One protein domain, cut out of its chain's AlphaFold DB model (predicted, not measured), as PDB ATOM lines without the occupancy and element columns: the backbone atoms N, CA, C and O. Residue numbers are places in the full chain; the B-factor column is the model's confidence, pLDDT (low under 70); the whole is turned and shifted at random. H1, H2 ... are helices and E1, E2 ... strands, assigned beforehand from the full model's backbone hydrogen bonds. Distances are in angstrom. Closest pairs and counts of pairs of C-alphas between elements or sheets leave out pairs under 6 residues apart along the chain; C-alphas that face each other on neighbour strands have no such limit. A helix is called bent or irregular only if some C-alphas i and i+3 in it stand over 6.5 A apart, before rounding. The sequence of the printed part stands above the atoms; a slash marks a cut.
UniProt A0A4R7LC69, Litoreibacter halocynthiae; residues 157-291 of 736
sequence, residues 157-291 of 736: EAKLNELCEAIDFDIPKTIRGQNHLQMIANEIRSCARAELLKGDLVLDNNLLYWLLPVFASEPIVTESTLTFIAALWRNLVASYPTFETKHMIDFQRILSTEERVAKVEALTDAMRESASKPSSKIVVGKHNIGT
ATOM      1  N   GLU A 157     -36.537   3.836  34.958       91.00
ATOM      2  CA  GLU A 157     -36.790   2.445  35.363       91.00
ATOM      3  C   GLU A 157     -36.661   1.468  34.186       91.00
ATOM      4  O   GLU A 157     -36.105   0.387  34.350       91.00
ATOM      5  N   ALA A 158     -37.099   1.858  32.983       91.25
ATOM      6  CA  ALA A 158     -36.944   1.027  31.791       91.25
ATOM      7  C   ALA A 158     -35.461   0.800  31.460       91.25
ATOM      8  O   ALA A 158     -35.055  -0.326  31.198       91.25
ATOM      9  N   LYS A 159     -34.635   1.849  31.571       92.56
ATOM     10  CA  LYS A 159     -33.182   1.752  31.362       92.56
ATOM     11  C   LYS A 159     -32.479   0.905  32.417       92.56
ATOM     12  O   LYS A 159     -31.517   0.216  32.094       92.56
ATOM     13  N   LEU A 160     -32.965   0.922  33.659       95.62
ATOM     14  CA  LEU A 160     -32.490   0.005  34.694       95.62
ATOM     15  C   LEU A 160     -32.793  -1.450  34.322       95.62
ATOM     16  O   LEU A 160     -31.898  -2.283  34.418       95.62
ATOM     17  N   ASN A 161     -34.020  -1.742  33.888       94.75
ATOM     18  CA  ASN A 161     -34.416  -3.097  33.504       94.75
ATOM     19  C   ASN A 161     -33.620  -3.594  32.292       94.75
ATOM     20  O   ASN A 161     -33.086  -4.691  32.353       94.75
ATOM     21  N   GLU A 162     -33.456  -2.770  31.248       95.31
ATOM     22  CA  GLU A 162     -32.619  -3.101  30.082       95.31
ATOM     23  C   GLU A 162     -31.179  -3.446  30.495       95.31
ATOM     24  O   GLU A 162     -30.615  -4.432  30.021       95.31
ATOM     25  N   LEU A 163     -30.581  -2.655  31.398       97.12
ATOM     26  CA  LEU A 163     -29.245  -2.945  31.915       97.12
ATOM     27  C   LEU A 163     -29.225  -4.265  32.690       97.12
ATOM     28  O   LEU A 163     -28.334  -5.066  32.445       97.12
ATOM     29  N   CYS A 164     -30.182  -4.483  33.597       97.44
ATOM     30  CA  CYS A 164     -30.264  -5.693  34.422       97.44
ATOM     31  C   CYS A 164     -30.471  -6.957  33.576       97.44
ATOM     32  O   CYS A 164     -29.807  -7.958  33.822       97.44
ATOM     33  N   GLU A 165     -31.316  -6.899  32.544       97.06
ATOM     34  CA  GLU A 165     -31.494  -7.985  31.572       97.06
ATOM     35  C   GLU A 165     -30.186  -8.295  30.832       97.06
ATOM     36  O   GLU A 165     -29.833  -9.460  30.663       97.06
ATOM     37  N   ALA A 166     -29.431  -7.266  30.430       96.56
ATOM     38  CA  ALA A 166     -28.170  -7.438  29.709       96.56
ATOM     39  C   ALA A 166     -27.041  -8.049  30.560       96.56
ATOM     40  O   ALA A 166     -26.084  -8.579  30.001       96.56
ATOM     41  N   ILE A 167     -27.137  -7.969  31.889       97.69
ATOM     42  CA  ILE A 167     -26.150  -8.519  32.836       97.69
ATOM     43  C   ILE A 167     -26.684  -9.729  33.617       97.69
ATOM     44  O   ILE A 167     -26.048 -10.136  34.586       97.69
ATOM     45  N   ASP A 168     -27.848 -10.262  33.227       97.19
ATOM     46  CA  ASP A 168     -28.539 -11.372  33.901       97.19
ATOM     47  C   ASP A 168     -28.713 -11.146  35.420       97.19
ATOM     48  O   ASP A 168     -28.399 -11.999  36.249       97.19
ATOM     49  N   PHE A 169     -29.170  -9.945  35.799       97.44
ATOM     50  CA  PHE A 169     -29.359  -9.553  37.196       97.44
ATOM     51  C   PHE A 169     -30.838  -9.448  37.578       97.44
ATOM     52  O   PHE A 169     -31.575  -8.588  37.092       97.44
ATOM     53  N   ASP A 170     -31.253 -10.266  38.545       96.44
ATOM     54  CA  ASP A 170     -32.601 -10.230  39.109       96.44
ATOM     55  C   ASP A 170     -32.714  -9.189  40.233       96.44
ATOM     56  O   ASP A 170     -32.230  -9.386  41.350       96.44
ATOM     57  N   ILE A 171     -33.430  -8.088  39.977       94.81
ATOM     58  CA  ILE A 171     -33.689  -7.067  41.003       94.81
ATOM     59  C   ILE A 171     -34.523  -7.678  42.150       94.81
ATOM     60  O   ILE A 171     -35.631  -8.179  41.910       94.81
ATOM     61  N   PRO A 172     -34.073  -7.582  43.419       92.50
ATOM     62  CA  PRO A 172     -34.823  -8.105  44.554       92.50
ATOM     63  C   PRO A 172     -36.236  -7.523  44.659       92.50
ATOM     64  O   PRO A 172     -36.441  -6.310  44.614       92.50
ATOM     65  N   LYS A 173     -37.225  -8.387  44.927       89.94
ATOM     66  CA  LYS A 173     -38.638  -7.987  45.119       89.94
ATOM     67  C   LYS A 173     -38.858  -7.034  46.296       89.94
ATOM     68  O   LYS A 173     -39.921  -6.428  46.416       89.94
ATOM     69  N   THR A 174     -37.911  -6.961  47.227       88.88
ATOM     70  CA  THR A 174     -38.011  -6.127  48.424       88.88
ATOM     71  C   THR A 174     -36.674  -5.463  48.692       88.88
ATOM     72  O   THR A 174     -35.693  -6.136  48.990       88.88
ATOM     73  N   ILE A 175     -36.672  -4.135  48.651       87.25
ATOM     74  CA  ILE A 175     -35.529  -3.298  49.006       87.25
ATOM     75  C   ILE A 175     -35.810  -2.711  50.395       87.25
ATOM     76  O   ILE A 175     -36.910  -2.225  50.658       87.25
ATOM     77  N   ARG A 176     -34.842  -2.812  51.309       81.94
ATOM     78  CA  ARG A 176     -35.010  -2.486  52.735       81.94
ATOM     79  C   ARG A 176     -34.205  -1.235  53.060       81.94
ATOM     80  O   ARG A 176     -33.014  -1.331  53.324       81.94
ATOM     81  N   GLY A 177     -34.858  -0.081  53.018       78.38
ATOM     82  CA  GLY A 177     -34.178   1.178  53.305       78.38
ATOM     83  C   GLY A 177     -33.195   1.610  52.212       78.38
ATOM     84  O   GLY A 177     -33.159   1.040  51.119       78.38
ATOM     85  N   GLN A 178     -32.429   2.655  52.503       80.88
ATOM     86  CA  GLN A 178     -31.468   3.282  51.596       80.88
ATOM     87  C   GLN A 178     -30.166   2.485  51.480       80.88
ATOM     88  O   GLN A 178     -29.604   2.428  50.392       80.88
ATOM     89  N   ASN A 179     -29.711   1.812  52.541       79.75
ATOM     90  CA  ASN A 179     -28.489   1.003  52.469       79.75
ATOM     91  C   ASN A 179     -28.635  -0.186  51.531       79.75
ATOM     92  O   ASN A 179     -27.846  -0.341  50.607       79.75
ATOM     93  N   HIS A 180     -29.677  -1.002  51.724       85.12
ATOM     94  CA  HIS A 180     -29.928  -2.142  50.846       85.12
ATOM     95  C   HIS A 180     -30.106  -1.673  49.393       85.12
ATOM     96  O   HIS A 180     -29.652  -2.337  48.468       85.12
ATOM     97  N   LEU A 181     -30.713  -0.498  49.187       89.94
ATOM     98  CA  LEU A 181     -30.821   0.127  47.871       89.94
ATOM     99  C   LEU A 181     -29.444   0.459  47.274       89.94
ATOM    100  O   LEU A 181     -29.207   0.143  46.108       89.94
ATOM    101  N   GLN A 182     -28.541   1.056  48.057       89.38
ATOM    102  CA  GLN A 182     -27.169   1.369  47.645       89.38
ATOM    103  C   GLN A 182     -26.360   0.097  47.348       89.38
ATOM    104  O   GLN A 182     -25.674   0.031  46.330       89.38
ATOM    105  N   MET A 183     -26.494  -0.938  48.181       89.44
ATOM    106  CA  MET A 183     -25.841  -2.235  47.978       89.44
ATOM    107  C   MET A 183     -26.264  -2.875  46.655       89.44
ATOM    108  O   MET A 183     -25.399  -3.214  45.850       89.44
ATOM    109  N   ILE A 184     -27.574  -2.961  46.383       93.69
ATOM    110  CA  ILE A 184     -28.088  -3.499  45.112       93.69
ATOM    111  C   ILE A 184     -27.583  -2.655  43.935       93.69
ATOM    112  O   ILE A 184     -27.168  -3.201  42.914       93.69
ATOM    113  N   ALA A 185     -27.588  -1.324  44.058       95.56
ATOM    114  CA  ALA A 185     -27.094  -0.456  42.994       95.56
ATOM    115  C   ALA A 185     -25.614  -0.719  42.674       95.56
ATOM    116  O   ALA A 185     -25.233  -0.773  41.502       95.56
ATOM    117  N   ASN A 186     -24.784  -0.913  43.698       94.19
ATOM    118  CA  ASN A 186     -23.365  -1.213  43.527       94.19
ATOM    119  C   ASN A 186     -23.132  -2.617  42.973       94.19
ATOM    120  O   ASN A 186     -22.231  -2.788  42.154       94.19
ATOM    121  N   GLU A 187     -23.958  -3.590  43.351       95.44
ATOM    122  CA  GLU A 187     -23.927  -4.940  42.792       95.44
ATOM    123  C   GLU A 187     -24.233  -4.920  41.288       95.44
ATOM    124  O   GLU A 187     -23.418  -5.392  40.499       95.44
ATOM    125  N   ILE A 188     -25.308  -4.238  40.868       97.94
ATOM    126  CA  ILE A 188     -25.652  -4.028  39.449       97.94
ATOM    127  C   ILE A 188     -24.481  -3.390  38.690       97.94
ATOM    128  O   ILE A 188     -24.097  -3.847  37.611       97.94
ATOM    129  N   ARG A 189     -23.869  -2.342  39.256       97.88
ATOM    130  CA  ARG A 189     -22.713  -1.658  38.647       97.88
ATOM    131  C   ARG A 189     -21.483  -2.566  38.572       97.88
ATOM    132  O   ARG A 189     -20.740  -2.493  37.595       97.88
ATOM    133  N   SER A 190     -21.255  -3.401  39.582       96.62
ATOM    134  CA  SER A 190     -20.159  -4.375  39.628       96.62
ATOM    135  C   SER A 190     -20.334  -5.468  38.569       96.62
ATOM    136  O   SER A 190     -19.397  -5.749  37.820       96.62
ATOM    137  N   CYS A 191     -21.548  -6.009  38.427       97.94
ATOM    138  CA  CYS A 191     -21.907  -6.950  37.366       97.94
ATOM    139  C   CYS A 191     -21.727  -6.324  35.975       97.94
ATOM    140  O   CYS A 191     -21.034  -6.896  35.137       97.94
ATOM    141  N   ALA A 192     -22.228  -5.103  35.749       98.06
ATOM    142  CA  ALA A 192     -22.015  -4.385  34.489       98.06
ATOM    143  C   ALA A 192     -20.525  -4.178  34.169       98.06
ATOM    144  O   ALA A 192     -20.102  -4.354  33.027       98.06
ATOM    145  N   ARG A 193     -19.702  -3.853  35.176       97.25
ATOM    146  CA  ARG A 193     -18.239  -3.817  35.034       97.25
ATOM    147  C   ARG A 193     -17.681  -5.179  34.606       97.25
ATOM    148  O   ARG A 193     -16.846  -5.220  33.706       97.25
ATOM    149  N   ALA A 194     -18.094  -6.268  35.253       96.62
ATOM    150  CA  ALA A 194     -17.586  -7.603  34.950       96.62
ATOM    151  C   ALA A 194     -17.894  -8.007  33.499       96.62
ATOM    152  O   ALA A 194     -16.989  -8.441  32.787       96.62
ATOM    153  N   GLU A 195     -19.125  -7.785  33.035       96.62
ATOM    154  CA  GLU A 195     -19.533  -8.094  31.658       96.62
ATOM    155  C   GLU A 195     -18.853  -7.180  30.620       96.62
ATOM    156  O   GLU A 195     -18.450  -7.646  29.552       96.62
ATOM    157  N   LEU A 196     -18.611  -5.898  30.940       95.31
ATOM    158  CA  LEU A 196     -17.809  -4.999  30.090       95.31
ATOM    159  C   LEU A 196     -16.376  -5.509  29.893       95.31
ATOM    160  O   LEU A 196     -15.843  -5.425  28.788       95.31
ATOM    161  N   LEU A 197     -15.745  -6.015  30.957       93.94
ATOM    162  CA  LEU A 197     -14.370  -6.524  30.911       93.94
ATOM    163  C   LEU A 197     -14.262  -7.853  30.156       93.94
ATOM    164  O   LEU A 197     -13.248  -8.092  29.502       93.94
ATOM    165  N   LYS A 198     -15.300  -8.697  30.209       92.38
ATOM    166  CA  LYS A 198     -15.394  -9.912  29.383       92.38
ATOM    167  C   LYS A 198     -15.638  -9.599  27.904       92.38
ATOM    168  O   LYS A 198     -15.255 -10.388  27.047       92.38
ATOM    169  N   GLY A 199     -16.229  -8.438  27.612       90.12
ATOM    170  CA  GLY A 199     -16.665  -8.050  26.269       90.12
ATOM    171  C   GLY A 199     -18.093  -8.494  25.931       90.12
ATOM    172  O   GLY A 199     -18.522  -8.308  24.795       90.12
ATOM    173  N   ASP A 200     -18.829  -9.029  26.909       91.31
ATOM    174  CA  ASP A 200     -20.200  -9.532  26.755       91.31
ATOM    175  C   ASP A 200     -21.253  -8.410  26.859       91.31
ATOM    176  O   ASP A 200     -22.388  -8.568  26.412       91.31
ATOM    177  N   LEU A 201     -20.860  -7.238  27.376       94.62
ATOM    178  CA  LEU A 201     -21.698  -6.040  27.447       94.62
ATOM    179  C   LEU A 201     -21.132  -4.902  26.590       94.62
ATOM    180  O   LEU A 201     -19.958  -4.532  26.686       94.62
ATOM    181  N   VAL A 202     -21.996  -4.271  25.794       90.69
ATOM    182  CA  VAL A 202     -21.690  -3.038  25.058       90.69
ATOM    183  C   VAL A 202     -22.697  -1.973  25.461       90.69
ATOM    184  O   VAL A 202     -23.895  -2.129  25.253       90.69
ATOM    185  N   LEU A 203     -22.195  -0.877  26.027       95.44
ATOM    186  CA  LEU A 203     -22.997   0.276  26.422       95.44
ATOM    187  C   LEU A 203     -22.679   1.452  25.504       95.44
ATOM    188  O   LEU A 203     -21.517   1.663  25.144       95.44
ATOM    189  N   ASP A 204     -23.701   2.224  25.140       93.88
ATOM    190  CA  ASP A 204     -23.509   3.491  24.440       93.88
ATOM    191  C   ASP A 204     -22.937   4.576  25.373       93.88
ATOM    192  O   ASP A 204     -22.889   4.431  26.598       93.88
ATOM    193  N   ASN A 205     -22.492   5.688  24.785       93.75
ATOM    194  CA  ASN A 205     -21.870   6.770  25.546       93.75
ATOM    195  C   ASN A 205     -22.835   7.415  26.552       93.75
ATOM    196  O   ASN A 205     -22.396   7.799  27.633       93.75
ATOM    197  N   ASN A 206     -24.133   7.509  26.243       89.81
ATOM    198  CA  ASN A 206     -25.113   8.133  27.136       89.81
ATOM    199  C   ASN A 206     -25.289   7.319  28.412       89.81
ATOM    200  O   ASN A 206     -25.244   7.874  29.510       89.81
ATOM    201  N   LEU A 207     -25.439   6.003  28.275       94.00
ATOM    202  CA  LEU A 207     -25.577   5.108  29.412       94.00
ATOM    203  C   LEU A 207     -24.301   5.089  30.263       94.00
ATOM    204  O   LEU A 207     -24.385   5.114  31.491       94.00
ATOM    205  N   LEU A 208     -23.124   5.150  29.628       96.88
ATOM    206  CA  LEU A 208     -21.847   5.301  30.330       96.88
ATOM    207  C   LEU A 208     -21.770   6.622  31.104       96.88
ATOM    208  O   LEU A 208     -21.425   6.600  32.282       96.88
ATOM    209  N   TYR A 209     -22.164   7.755  30.512       93.25
ATOM    210  CA  TYR A 209     -22.243   9.025  31.245       93.25
ATOM    211  C   TYR A 209     -23.175   8.935  32.454       93.25
ATOM    212  O   TYR A 209     -22.868   9.472  33.518       93.25
ATOM    213  N   TRP A 210     -24.304   8.241  32.316       93.50
ATOM    214  CA  TRP A 210     -25.283   8.115  33.391       93.50
ATOM    215  C   TRP A 210     -24.794   7.237  34.540       93.50
ATOM    216  O   TRP A 210     -25.155   7.494  35.686       93.50
ATOM    217  N   LEU A 211     -23.932   6.259  34.268       96.81
ATOM    218  CA  LEU A 211     -23.269   5.450  35.290       96.81
ATOM    219  C   LEU A 211     -22.165   6.218  36.042       96.81
ATOM    220  O   LEU A 211     -21.709   5.761  37.088       96.81
ATOM    221  N   LEU A 212     -21.723   7.383  35.578       95.38
ATOM    222  CA  LEU A 212     -20.641   8.126  36.223       95.38
ATOM    223  C   LEU A 212     -21.177   9.120  37.269       95.38
ATOM    224  O   LEU A 212     -22.181   9.787  37.023       95.38
ATOM    225  N   PRO A 213     -20.506   9.296  38.424       92.44
ATOM    226  CA  PRO A 213     -20.900  10.263  39.451       92.44
ATOM    227  C   PRO A 213     -20.511  11.709  39.071       92.44
ATOM    228  O   PRO A 213     -19.933  12.441  39.871       92.44
ATOM    229  N   VAL A 214     -20.826  12.140  37.846       87.94
ATOM    230  CA  VAL A 214     -20.383  13.424  37.260       87.94
ATOM    231  C   VAL A 214     -20.874  14.661  38.014       87.94
ATOM    232  O   VAL A 214     -20.268  15.720  37.917       87.94
ATOM    233  N   PHE A 215     -21.953  14.538  38.791       85.75
ATOM    234  CA  PHE A 215     -22.508  15.646  39.574       85.75
ATOM    235  C   PHE A 215     -21.974  15.722  41.012       85.75
ATOM    236  O   PHE A 215     -22.318  16.661  41.731       85.75
ATOM    237  N   ALA A 216     -21.166  14.755  41.458       85.56
ATOM    238  CA  ALA A 216     -20.641  14.745  42.819       85.56
ATOM    239  C   ALA A 216     -19.537  15.803  43.002       85.56
ATOM    240  O   ALA A 216     -18.652  15.964  42.153       85.56
ATOM    241  N   SER A 217     -19.580  16.523  44.129       80.56
ATOM    242  CA  SER A 217     -18.510  17.443  44.544       80.56
ATOM    243  C   SER A 217     -17.205  16.706  44.830       80.56
ATOM    244  O   SER A 217     -16.140  17.138  44.407       80.56
ATOM    245  N   GLU A 218     -17.328  15.566  45.496       82.19
ATOM    246  CA  GLU A 218     -16.241  14.675  45.886       82.19
ATOM    247  C   GLU A 218     -16.684  13.244  45.543       82.19
ATOM    248  O   GLU A 218     -17.268  12.558  46.384       82.19
ATOM    249  N   PRO A 219     -16.556  12.815  44.273       88.75
ATOM    250  CA  PRO A 219     -17.001  11.489  43.867       88.75
ATOM    251  C   PRO A 219     -16.173  10.406  44.560       88.75
ATOM    252  O   PRO A 219     -14.944  10.467  44.565       88.75
ATOM    253  N   ILE A 220     -16.843   9.363  45.056       90.00
ATOM    254  CA  ILE A 220     -16.182   8.096  45.379       90.00
ATOM    255  C   ILE A 220     -15.861   7.401  44.053       90.00
ATOM    256  O   ILE A 220     -16.757   7.017  43.294       90.00
ATOM    257  N   VAL A 221     -14.572   7.295  43.739       94.25
ATOM    258  CA  VAL A 221     -14.094   6.742  42.470       94.25
ATOM    259  C   VAL A 221     -13.766   5.269  42.657       94.25
ATOM    260  O   VAL A 221     -12.656   4.904  43.010       94.25
ATOM    261  N   THR A 222     -14.767   4.425  42.433       95.62
ATOM    262  CA  THR A 222     -14.626   2.965  42.465       95.62
ATOM    263  C   THR A 222     -13.964   2.422  41.199       95.62
ATOM    264  O   THR A 222     -13.904   3.087  40.157       95.62
ATOM    265  N   GLU A 223     -13.544   1.163  41.242       95.75
ATOM    266  CA  GLU A 223     -13.025   0.438  40.088       95.75
ATOM    267  C   GLU A 223     -14.081   0.332  38.971       95.75
ATOM    268  O   GLU A 223     -13.744   0.426  37.788       95.75
ATOM    269  N   SER A 224     -15.369   0.231  39.323       97.62
ATOM    270  CA  SER A 224     -16.493   0.347  38.376       97.62
ATOM    271  C   SER A 224     -16.546   1.714  37.706       97.62
ATOM    272  O   SER A 224     -16.656   1.780  36.485       97.62
ATOM    273  N   THR A 225     -16.385   2.805  38.458       97.88
ATOM    274  CA  THR A 225     -16.349   4.161  37.888       97.88
ATOM    275  C   THR A 225     -15.208   4.316  36.876       97.88
ATOM    276  O   THR A 225     -15.445   4.792  35.765       97.88
ATOM    277  N   LEU A 226     -13.996   3.855  37.206       98.31
ATOM    278  CA  LEU A 226     -12.853   3.882  36.281       98.31
ATOM    279  C   LEU A 226     -13.081   2.985  35.053       98.31
ATOM    280  O   LEU A 226     -12.757   3.374  33.933       98.31
ATOM    281  N   THR A 227     -13.715   1.824  35.235       98.38
ATOM    282  CA  THR A 227     -14.081   0.919  34.132       98.38
ATOM    283  C   THR A 227     -15.080   1.568  33.170       98.38
ATOM    284  O   THR A 227     -14.949   1.418  31.956       98.38
ATOM    285  N   PHE A 228     -16.057   2.328  33.672       98.56
ATOM    286  CA  PHE A 228     -17.019   3.028  32.816       98.56
ATOM    287  C   PHE A 228     -16.369   4.165  32.013       98.56
ATOM    288  O   PHE A 228     -16.691   4.325  30.836       98.56
ATOM    289  N   ILE A 229     -15.403   4.898  32.588       98.12
ATOM    290  CA  ILE A 229     -14.583   5.849  31.810       98.12
ATOM    291  C   ILE A 229     -13.772   5.103  30.744       98.12
ATOM    292  O   ILE A 229     -13.720   5.537  29.596       98.12
ATOM    293  N   ALA A 230     -13.179   3.958  31.087       97.88
ATOM    294  CA  ALA A 230     -12.382   3.178  30.147       97.88
ATOM    295  C   ALA A 230     -13.207   2.655  28.958       97.88
ATOM    296  O   ALA A 230     -12.754   2.717  27.810       97.88
ATOM    297  N   ALA A 231     -14.439   2.202  29.214       97.25
ATOM    298  CA  ALA A 231     -15.395   1.808  28.181       97.25
ATOM    299  C   ALA A 231     -15.834   3.002  27.313       97.25
ATOM    300  O   ALA A 231     -15.985   2.855  26.098       97.25
ATOM    301  N   LEU A 232     -15.981   4.191  27.909       96.75
ATOM    302  CA  LEU A 232     -16.247   5.424  27.169       96.75
ATOM    303  C   LEU A 232     -15.075   5.748  26.238       96.75
ATOM    304  O   LEU A 232     -15.290   5.939  25.044       96.75
ATOM    305  N   TRP A 233     -13.838   5.747  26.740       95.50
ATOM    306  CA  TRP A 233     -12.645   5.971  25.917       95.50
ATOM    307  C   TRP A 233     -12.549   4.955  24.783       95.50
ATOM    308  O   TRP A 233     -12.335   5.349  23.642       95.50
ATOM    309  N   ARG A 234     -12.810   3.669  25.047       93.44
ATOM    310  CA  ARG A 234     -12.882   2.631  24.007       93.44
ATOM    311  C   ARG A 234     -13.879   3.002  22.903       93.44
ATOM    312  O   ARG A 234     -13.528   2.928  21.727       93.44
ATOM    313  N   ASN A 235     -15.102   3.400  23.262       93.69
ATOM    314  CA  ASN A 235     -16.128   3.790  22.289       93.69
ATOM    315  C   ASN A 235     -15.718   5.039  21.489       93.69
ATOM    316  O   ASN A 235     -15.962   5.113  20.279       93.69
ATOM    317  N   LEU A 236     -15.085   6.013  22.150       93.12
ATOM    318  CA  LEU A 236     -14.606   7.235  21.512       93.12
ATOM    319  C   LEU A 236     -13.467   6.939  20.539       93.12
ATOM    320  O   LEU A 236     -13.569   7.361  19.395       93.12
ATOM    321  N   VAL A 237     -12.466   6.148  20.932       90.38
ATOM    322  CA  VAL A 237     -11.357   5.731  20.054       90.38
ATOM    323  C   VAL A 237     -11.857   4.903  18.863       90.38
ATOM    324  O   VAL A 237     -11.336   5.012  17.756       90.38
ATOM    325  N   ALA A 238     -12.895   4.084  19.056       88.00
ATOM    326  CA  ALA A 238     -13.518   3.342  17.960       88.00
ATOM    327  C   ALA A 238     -14.246   4.252  16.952       88.00
ATOM    328  O   ALA A 238     -14.312   3.920  15.769       88.00
ATOM    329  N   SER A 239     -14.783   5.390  17.405       89.31
ATOM    330  CA  SER A 239     -15.508   6.352  16.557       89.31
ATOM    331  C   SER A 239     -14.593   7.425  15.955       89.31
ATOM    332  O   SER A 239     -14.840   7.910  14.852       89.31
ATOM    333  N   TYR A 240     -13.535   7.784  16.677       86.19
ATOM    334  CA  TYR A 240     -12.564   8.820  16.361       86.19
ATOM    335  C   TYR A 240     -11.172   8.242  16.636       86.19
ATOM    336  O   TYR A 240     -10.865   7.997  17.799       86.19
ATOM    337  N   PRO A 241     -10.311   8.030  15.619       81.62
ATOM    338  CA  PRO A 241      -8.980   7.456  15.833       81.62
ATOM    339  C   PRO A 241      -8.182   8.165  16.937       81.62
ATOM    340  O   PRO A 241      -7.453   7.518  17.685       81.62
ATOM    341  N   THR A 242      -8.375   9.481  17.063       86.12
ATOM    342  CA  THR A 242      -7.900  10.323  18.163       86.12
ATOM    343  C   THR A 242      -8.976  11.343  18.553       86.12
ATOM    344  O   THR A 242      -9.793  11.751  17.722       86.12
ATOM    345  N   PHE A 243      -8.989  11.763  19.820       90.50
ATOM    346  CA  PHE A 243      -9.792  12.885  20.313       90.50
ATOM    347  C   PHE A 243      -9.014  13.704  21.347       90.50
ATOM    348  O   PHE A 243      -8.160  13.171  22.049       90.50
ATOM    349  N   GLU A 244      -9.336  14.993  21.476       90.88
ATOM    350  CA  GLU A 244      -8.565  15.885  22.347       90.88
ATOM    351  C   GLU A 244      -8.735  15.544  23.837       90.88
ATOM    352  O   GLU A 244      -9.857  15.486  24.351       90.88
ATOM    353  N   THR A 245      -7.628  15.418  24.569       92.56
ATOM    354  CA  THR A 245      -7.581  15.126  26.013       92.56
ATOM    355  C   THR A 245      -8.359  16.161  26.815       92.56
ATOM    356  O   THR A 245      -9.121  15.820  27.721       92.56
ATOM    357  N   LYS A 246      -8.275  17.440  26.422       90.44
ATOM    358  CA  LYS A 246      -9.025  18.541  27.054       90.44
ATOM    359  C   LYS A 246     -10.547  18.361  26.978       90.44
ATOM    360  O   LYS A 246     -11.279  19.008  27.726       90.44
ATOM    361  N   HIS A 247     -11.061  17.495  26.101       90.12
ATOM    362  CA  HIS A 247     -12.486  17.163  26.055       90.12
ATOM    363  C   HIS A 247     -12.940  16.275  27.223       90.12
ATOM    364  O   HIS A 247     -14.140  16.189  27.468       90.12
ATOM    365  N   MET A 248     -12.015  15.679  27.982       91.69
ATOM    366  CA  MET A 248     -12.302  14.910  29.201       91.69
ATOM    367  C   MET A 248     -12.337  15.762  30.481       91.69
ATOM    368  O   MET A 248     -12.557  15.221  31.563       91.69
ATOM    369  N   ILE A 249     -12.173  17.087  30.378       88.56
ATOM    370  CA  ILE A 249     -12.117  18.016  31.523       88.56
ATOM    371  C   ILE A 249     -13.343  17.940  32.453       88.56
ATOM    372  O   ILE A 249     -13.232  18.185  33.657       88.56
ATOM    373  N   ASP A 250     -14.508  17.557  31.927       86.81
ATOM    374  CA  ASP A 250     -15.730  17.370  32.721       86.81
ATOM    375  C   ASP A 250     -15.592  16.216  33.733       86.81
ATOM    376  O   ASP A 250     -16.254  16.215  34.770       86.81
ATOM    377  N   PHE A 251     -14.687  15.268  33.474       91.19
ATOM    378  CA  PHE A 251     -14.404  14.115  34.326       91.19
ATOM    379  C   PHE A 251     -13.174  14.314  35.217       91.19
ATOM    380  O   PHE A 251     -12.777  13.371  35.894       91.19
ATOM    381  N   GLN A 252     -12.583  15.513  35.283       91.56
ATOM    382  CA  GLN A 252     -11.331  15.769  36.018       91.56
ATOM    383  C   GLN A 252     -11.361  15.356  37.500       91.56
ATOM    384  O   GLN A 252     -10.333  15.005  38.053       91.56
ATOM    385  N   ARG A 253     -12.529  15.343  38.164       88.94
ATOM    386  CA  ARG A 253     -12.648  14.848  39.553       88.94
ATOM    387  C   ARG A 253     -12.498  13.334  39.656       88.94
ATOM    388  O   ARG A 253     -11.964  12.840  40.645       88.94
ATOM    389  N   ILE A 254     -12.977  12.624  38.639       94.00
ATOM    390  CA  ILE A 254     -12.801  11.180  38.490       94.00
ATOM    391  C   ILE A 254     -11.374  10.895  38.012       94.00
ATOM    392  O   ILE A 254     -10.735   9.998  38.529       94.00
ATOM    393  N   LEU A 255     -10.846  11.692  37.085       94.88
ATOM    394  CA  LEU A 255      -9.489  11.599  36.541       94.88
ATOM    395  C   LEU A 255      -8.520  12.549  37.258       94.88
ATOM    396  O   LEU A 255      -7.757  13.256  36.614       94.88
ATOM    397  N   SER A 256      -8.599  12.622  38.585       92.00
ATOM    398  CA  SER A 256      -7.894  13.639  39.385       92.00
ATOM    399  C   SER A 256      -6.471  13.258  39.772       92.00
ATOM    400  O   SER A 256      -5.771  14.085  40.350       92.00
ATOM    401  N   THR A 257      -6.038  12.033  39.475       92.12
ATOM    402  CA  THR A 257      -4.671  11.583  39.740       92.12
ATOM    403  C   THR A 257      -4.070  10.869  38.541       92.12
ATOM    404  O   THR A 257      -4.794  10.292  37.722       92.12
ATOM    405  N   GLU A 258      -2.742  10.890  38.465       93.06
ATOM    406  CA  GLU A 258      -1.963  10.160  37.460       93.06
ATOM    407  C   GLU A 258      -2.334   8.669  37.436       93.06
ATOM    408  O   GLU A 258      -2.590   8.091  36.381       93.06
ATOM    409  N   GLU A 259      -2.481   8.049  38.606       93.38
ATOM    410  CA  GLU A 259      -2.797   6.628  38.755       93.38
ATOM    411  C   GLU A 259      -4.209   6.286  38.273       93.38
ATOM    412  O   GLU A 259      -4.421   5.219  37.691       93.38
ATOM    413  N   ARG A 260      -5.181   7.189  38.460       95.88
ATOM    414  CA  ARG A 260      -6.541   7.015  37.924       95.88
ATOM    415  C   ARG A 260      -6.540   7.097  36.400       95.88
ATOM    416  O   ARG A 260      -7.194   6.275  35.761       95.88
ATOM    417  N   VAL A 261      -5.788   8.036  35.819       96.12
ATOM    418  CA  VAL A 261      -5.619   8.145  34.359       96.12
ATOM    419  C   VAL A 261      -4.939   6.890  33.802       96.12
ATOM    420  O   VAL A 261      -5.481   6.269  32.890       96.12
ATOM    421  N   ALA A 262      -3.829   6.451  34.401       94.19
ATOM    422  CA  ALA A 262      -3.115   5.231  34.009       94.19
ATOM    423  C   ALA A 262      -3.983   3.965  34.138       94.19
ATOM    424  O   ALA A 262      -3.937   3.068  33.296       94.19
ATOM    425  N   LYS A 263      -4.810   3.872  35.189       96.00
ATOM    426  CA  LYS A 263      -5.741   2.750  35.374       96.00
ATOM    427  C   LYS A 263      -6.808   2.730  34.282       96.00
ATOM    428  O   LYS A 263      -7.113   1.653  33.773       96.00
ATOM    429  N   VAL A 264      -7.363   3.886  33.913       97.62
ATOM    430  CA  VAL A 264      -8.314   4.003  32.796       97.62
ATOM    431  C   VAL A 264      -7.652   3.601  31.485       97.62
ATOM    432  O   VAL A 264      -8.231   2.799  30.758       97.62
ATOM    433  N   GLU A 265      -6.436   4.077  31.220       95.25
ATOM    434  CA  GLU A 265      -5.658   3.708  30.035       95.25
ATOM    435  C   GLU A 265      -5.500   2.187  29.912       95.25
ATOM    436  O   GLU A 265      -5.898   1.591  28.908       95.25
ATOM    437  N   ALA A 266      -5.016   1.539  30.975       94.56
ATOM    438  CA  ALA A 266      -4.817   0.094  31.011       94.56
ATOM    439  C   ALA A 266      -6.128  -0.694  30.831       94.56
ATOM    440  O   ALA A 266      -6.151  -1.721  30.151       94.56
ATOM    441  N   LEU A 267      -7.228  -0.222  31.428       96.19
ATOM    442  CA  LEU A 267      -8.548  -0.836  31.263       96.19
ATOM    443  C   LEU A 267      -9.077  -0.663  29.833       96.19
ATOM    444  O   LEU A 267      -9.661  -1.599  29.288       96.19
ATOM    445  N   THR A 268      -8.866   0.501  29.209       94.31
ATOM    446  CA  THR A 268      -9.274   0.746  27.821       94.31
ATOM    447  C   THR A 268      -8.523  -0.178  26.872       94.31
ATOM    448  O   THR A 268      -9.154  -0.780  26.002       94.31
ATOM    449  N   ASP A 269      -7.213  -0.342  27.053       90.31
ATOM    450  CA  ASP A 269      -6.415  -1.278  26.259       90.31
ATOM    451  C   ASP A 269      -6.885  -2.725  26.434       90.31
ATOM    452  O   ASP A 269      -7.143  -3.402  25.437       90.31
ATOM    453  N   ALA A 270      -7.111  -3.174  27.673       90.50
ATOM    454  CA  ALA A 270      -7.604  -4.525  27.943       90.50
ATOM    455  C   ALA A 270      -8.943  -4.818  27.234       90.50
ATOM    456  O   ALA A 270      -9.127  -5.891  26.659       90.50
ATOM    457  N   MET A 271      -9.866  -3.847  27.212       89.38
ATOM    458  CA  MET A 271     -11.144  -3.982  26.498       89.38
ATOM    459  C   MET A 271     -11.011  -3.935  24.970       89.38
ATOM    460  O   MET A 271     -11.909  -4.394  24.264       89.38
ATOM    461  N   ARG A 272      -9.947  -3.328  24.432       85.50
ATOM    462  CA  ARG A 272      -9.685  -3.299  22.983       85.50
ATOM    463  C   ARG A 272      -9.031  -4.595  22.513       85.50
ATOM    464  O   ARG A 272      -9.383  -5.085  21.443       85.50
ATOM    465  N   GLU A 273      -8.146  -5.179  23.320       79.06
ATOM    466  CA  GLU A 273      -7.500  -6.467  23.028       79.06
ATOM    467  C   GLU A 273      -8.508  -7.625  22.950       79.06
ATOM    468  O   GLU A 273      -8.406  -8.472  22.058       79.06
ATOM    469  N   SER A 274      -9.526  -7.645  23.819       70.00
ATOM    470  CA  SER A 274     -10.575  -8.676  23.801       70.00
ATOM    471  C   SER A 274     -11.495  -8.603  22.568       70.00
ATOM    472  O   SER A 274     -12.102  -9.604  22.189       70.00
ATOM    473  N   ALA A 275     -11.542  -7.467  21.858       62.69
ATOM    474  CA  ALA A 275     -12.436  -7.218  20.720       62.69
ATOM    475  C   ALA A 275     -11.968  -7.810  19.362       62.69
ATOM    476  O   ALA A 275     -12.443  -7.407  18.300       62.69
ATOM    477  N   SER A 276     -11.092  -8.826  19.370       51.41
ATOM    478  CA  SER A 276     -10.743  -9.688  18.215       51.41
ATOM    479  C   SER A 276      -9.803  -9.130  17.125       51.41
ATOM    480  O   SER A 276      -9.661  -9.750  16.067       51.41
ATOM    481  N   LYS A 277      -9.068  -8.037  17.369       49.06
ATOM    482  CA  LYS A 277      -7.832  -7.708  16.622       49.06
ATOM    483  C   LYS A 277      -6.796  -7.122  17.584       49.06
ATOM    484  O   LYS A 277      -7.179  -6.268  18.375       49.06
ATOM    485  N   PRO A 278      -5.503  -7.492  17.497       48.62
ATOM    486  CA  PRO A 278      -4.462  -6.751  18.195       48.62
ATOM    487  C   PRO A 278      -4.406  -5.342  17.596       48.62
ATOM    488  O   PRO A 278      -3.835  -5.123  16.528       48.62
ATOM    489  N   SER A 279      -5.094  -4.397  18.233       60.06
ATOM    490  CA  SER A 279      -4.931  -2.977  17.959       60.06
ATOM    491  C   SER A 279      -3.668  -2.492  18.657       60.06
ATOM    492  O   SER A 279      -3.372  -2.952  19.758       60.06
ATOM    493  N   SER A 280      -2.950  -1.540  18.059       66.88
ATOM    494  CA  SER A 280      -1.932  -0.781  18.788       66.88
ATOM    495  C   SER A 280      -2.533  -0.257  20.096       66.88
ATOM    496  O   SER A 280      -3.705   0.150  20.110       66.88
ATOM    497  N   LYS A 281      -1.747  -0.263  21.176       79.94
ATOM    498  CA  LYS A 281      -2.132   0.368  22.444       79.94
ATOM    499  C   LYS A 281      -2.620   1.792  22.211       79.94
ATOM    500  O   LYS A 281      -2.198   2.438  21.240       79.94
ATOM    501  N   ILE A 282      -3.544   2.252  23.045       85.81
ATOM    502  CA  ILE A 282      -3.876   3.669  23.036       85.81
ATOM    503  C   ILE A 282      -2.669   4.476  23.516       85.81
ATOM    504  O   ILE A 282      -1.838   4.006  24.287       85.81
ATOM    505  N   VAL A 283      -2.584   5.696  23.021       84.44
ATOM    506  CA  VAL A 283      -1.693   6.740  23.491       84.44
ATOM    507  C   VAL A 283      -2.544   7.733  24.256       84.44
ATOM    508  O   VAL A 283      -3.586   8.173  23.762       84.44
ATOM    509  N   VAL A 284      -2.097   8.061  25.462       89.19
ATOM    510  CA  VAL A 284      -2.719   9.037  26.350       89.19
ATOM    511  C   VAL A 284      -1.726  10.180  26.532       89.19
ATOM    512  O   VAL A 284      -0.808  10.096  27.343       89.19
ATOM    513  N   GLY A 285      -1.879  11.221  25.716       87.25
ATOM    514  CA  GLY A 285      -1.028  12.408  25.724       87.25
ATOM    515  C   GLY A 285      -1.756  13.647  26.244       87.25
ATOM    516  O   GLY A 285      -2.973  13.650  26.446       87.25
ATOM    517  N   LYS A 286      -1.012  14.743  26.435       86.19
ATOM    518  CA  LYS A 286      -1.566  16.029  26.899       86.19
ATOM    519  C   LYS A 286      -2.600  16.619  25.927       86.19
ATOM    520  O   LYS A 286      -3.552  17.265  26.360       86.19
ATOM    521  N   HIS A 287      -2.415  16.391  24.625       85.00
ATOM    522  CA  HIS A 287      -3.248  16.960  23.566       85.00
ATOM    523  C   HIS A 287      -4.327  15.994  23.118       85.00
ATOM    524  O   HIS A 287      -5.489  16.393  23.061       85.00
ATOM    525  N   ASN A 288      -3.963  14.737  22.845       87.62
ATOM    526  CA  ASN A 288      -4.888  13.729  22.346       87.62
ATOM    527  C   ASN A 288      -4.810  12.387  23.083       87.62
ATOM    528  O   ASN A 288      -3.770  11.965  23.591       87.62
ATOM    529  N   ILE A 289      -5.946  11.689  23.058       90.50
ATOM    530  CA  ILE A 289      -6.109  10.287  23.433       90.50
ATOM    531  C   ILE A 289      -6.534   9.519  22.180       90.50
ATOM    532  O   ILE A 289      -7.479   9.923  21.497       90.50
ATOM    533  N   GLY A 290      -5.870   8.408  21.861       88.31
ATOM    534  CA  GLY A 290      -6.253   7.598  20.701       88.31
ATOM    535  C   GLY A 290      -5.199   6.613  20.227       88.31
ATOM    536  O   GLY A 290      -4.388   6.137  21.006       88.31
ATOM    537  N   THR A 291      -5.222   6.260  18.946       80.12
ATOM    538  CA  THR A 291      -4.209   5.386  18.336       80.12
ATOM    539  C   THR A 291      -2.931   6.153  17.999       80.12
ATOM    540  O   THR A 291      -3.001   7.285  17.526       80.12
TER     541      THR A 291
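This is residues 157 to 291 of the 736 residues of a protein of Litoreibacter halocynthiae (UniProt A0A4R7LC69). Helix H4 runs through the middle of this model, with H3 beside it and H6 crossing it; the long H2 meets H4 with residues 189 to 196 and runs out past it, with H1 near. At the far side from H1, three short strands make a small sheet, which the helices H4, H5 and H6 only graze. The printed part has 135 residues with six named helices and three named strands, in the order H1 H2 H3 H4 E1 H5 H6 E2 E3, and its class is mostly helix; the antiparallel sheet runs E1 E3 E2. The whole is compact, with a radius of gyration of the C-alphas of 15.5 A and spans of 48 by 36 by 23 A.

Find C-alpha 157 at (-36.790, 2.445, 35.363); there H1 begins, residues 157 to 166, 14.3 A long. H2, residues 177 to 198, is the longest helix, 32.4 A from C-alpha 177 at (-34.178, 1.178, 53.305). H3 takes residues 205 to 211, and H4 residues 223 to 239, 24.4 A. E1, residues 242 to 244, is followed by H5, residues 245 to 251, which is irregular: C-alphas 247 and 250 are 7.4 A apart. H6, residues 258 to 273, measures 22.7 A. E2 is residues 282 to 284, and E3, residues 288 to 291, ends at C-alpha 291, (-4.209, 5.386, 18.336).

Start at the hub, H4. It touches H6 at a steep tilt of 57 degrees, closest at the C-alphas of Ala 230 and Thr 268, 4.6 A. H3 and H4 form a helical hairpin, at a shallow tilt of 7 degrees, opposite ways, closest at the C-alphas of Leu 208 and Phe 228, 5.9 A. H2 touches H4, closest at the C-alphas of Arg 193 and Ser 224, 5.6 A, and touches H6 only at their ends. H1 is close to H2 but not clearly touching, with the C-alphas of Cys 164 and Ile 188 7.0 A apart. In the sheet, look for N 243 and O 289, 2.9 A, between E1 and E3, and N 283 and O 290, 2.7 A, across the hairpin of E2 and E3. E1, H5, H6 and E2 form a split strand-helix-strand unit, two strands running the same way with E3 between them, and its crossover is right-handed. Each O i to N i+4 pair is within hydrogen-bond range in H1, H2, H3, H4 and H6; H5 has 0 of 3, but 3 of 4 O i to N i+3 pairs.

The C-alphas farthest apart, those of Thr 174 and His 287, are 48.6 A apart. The printed part has no cut, and the link from H3 to H4, 11 residues, is long. Look at residues 275 to 280 for pLDDT under 70; the mean of the printed part is 90.2.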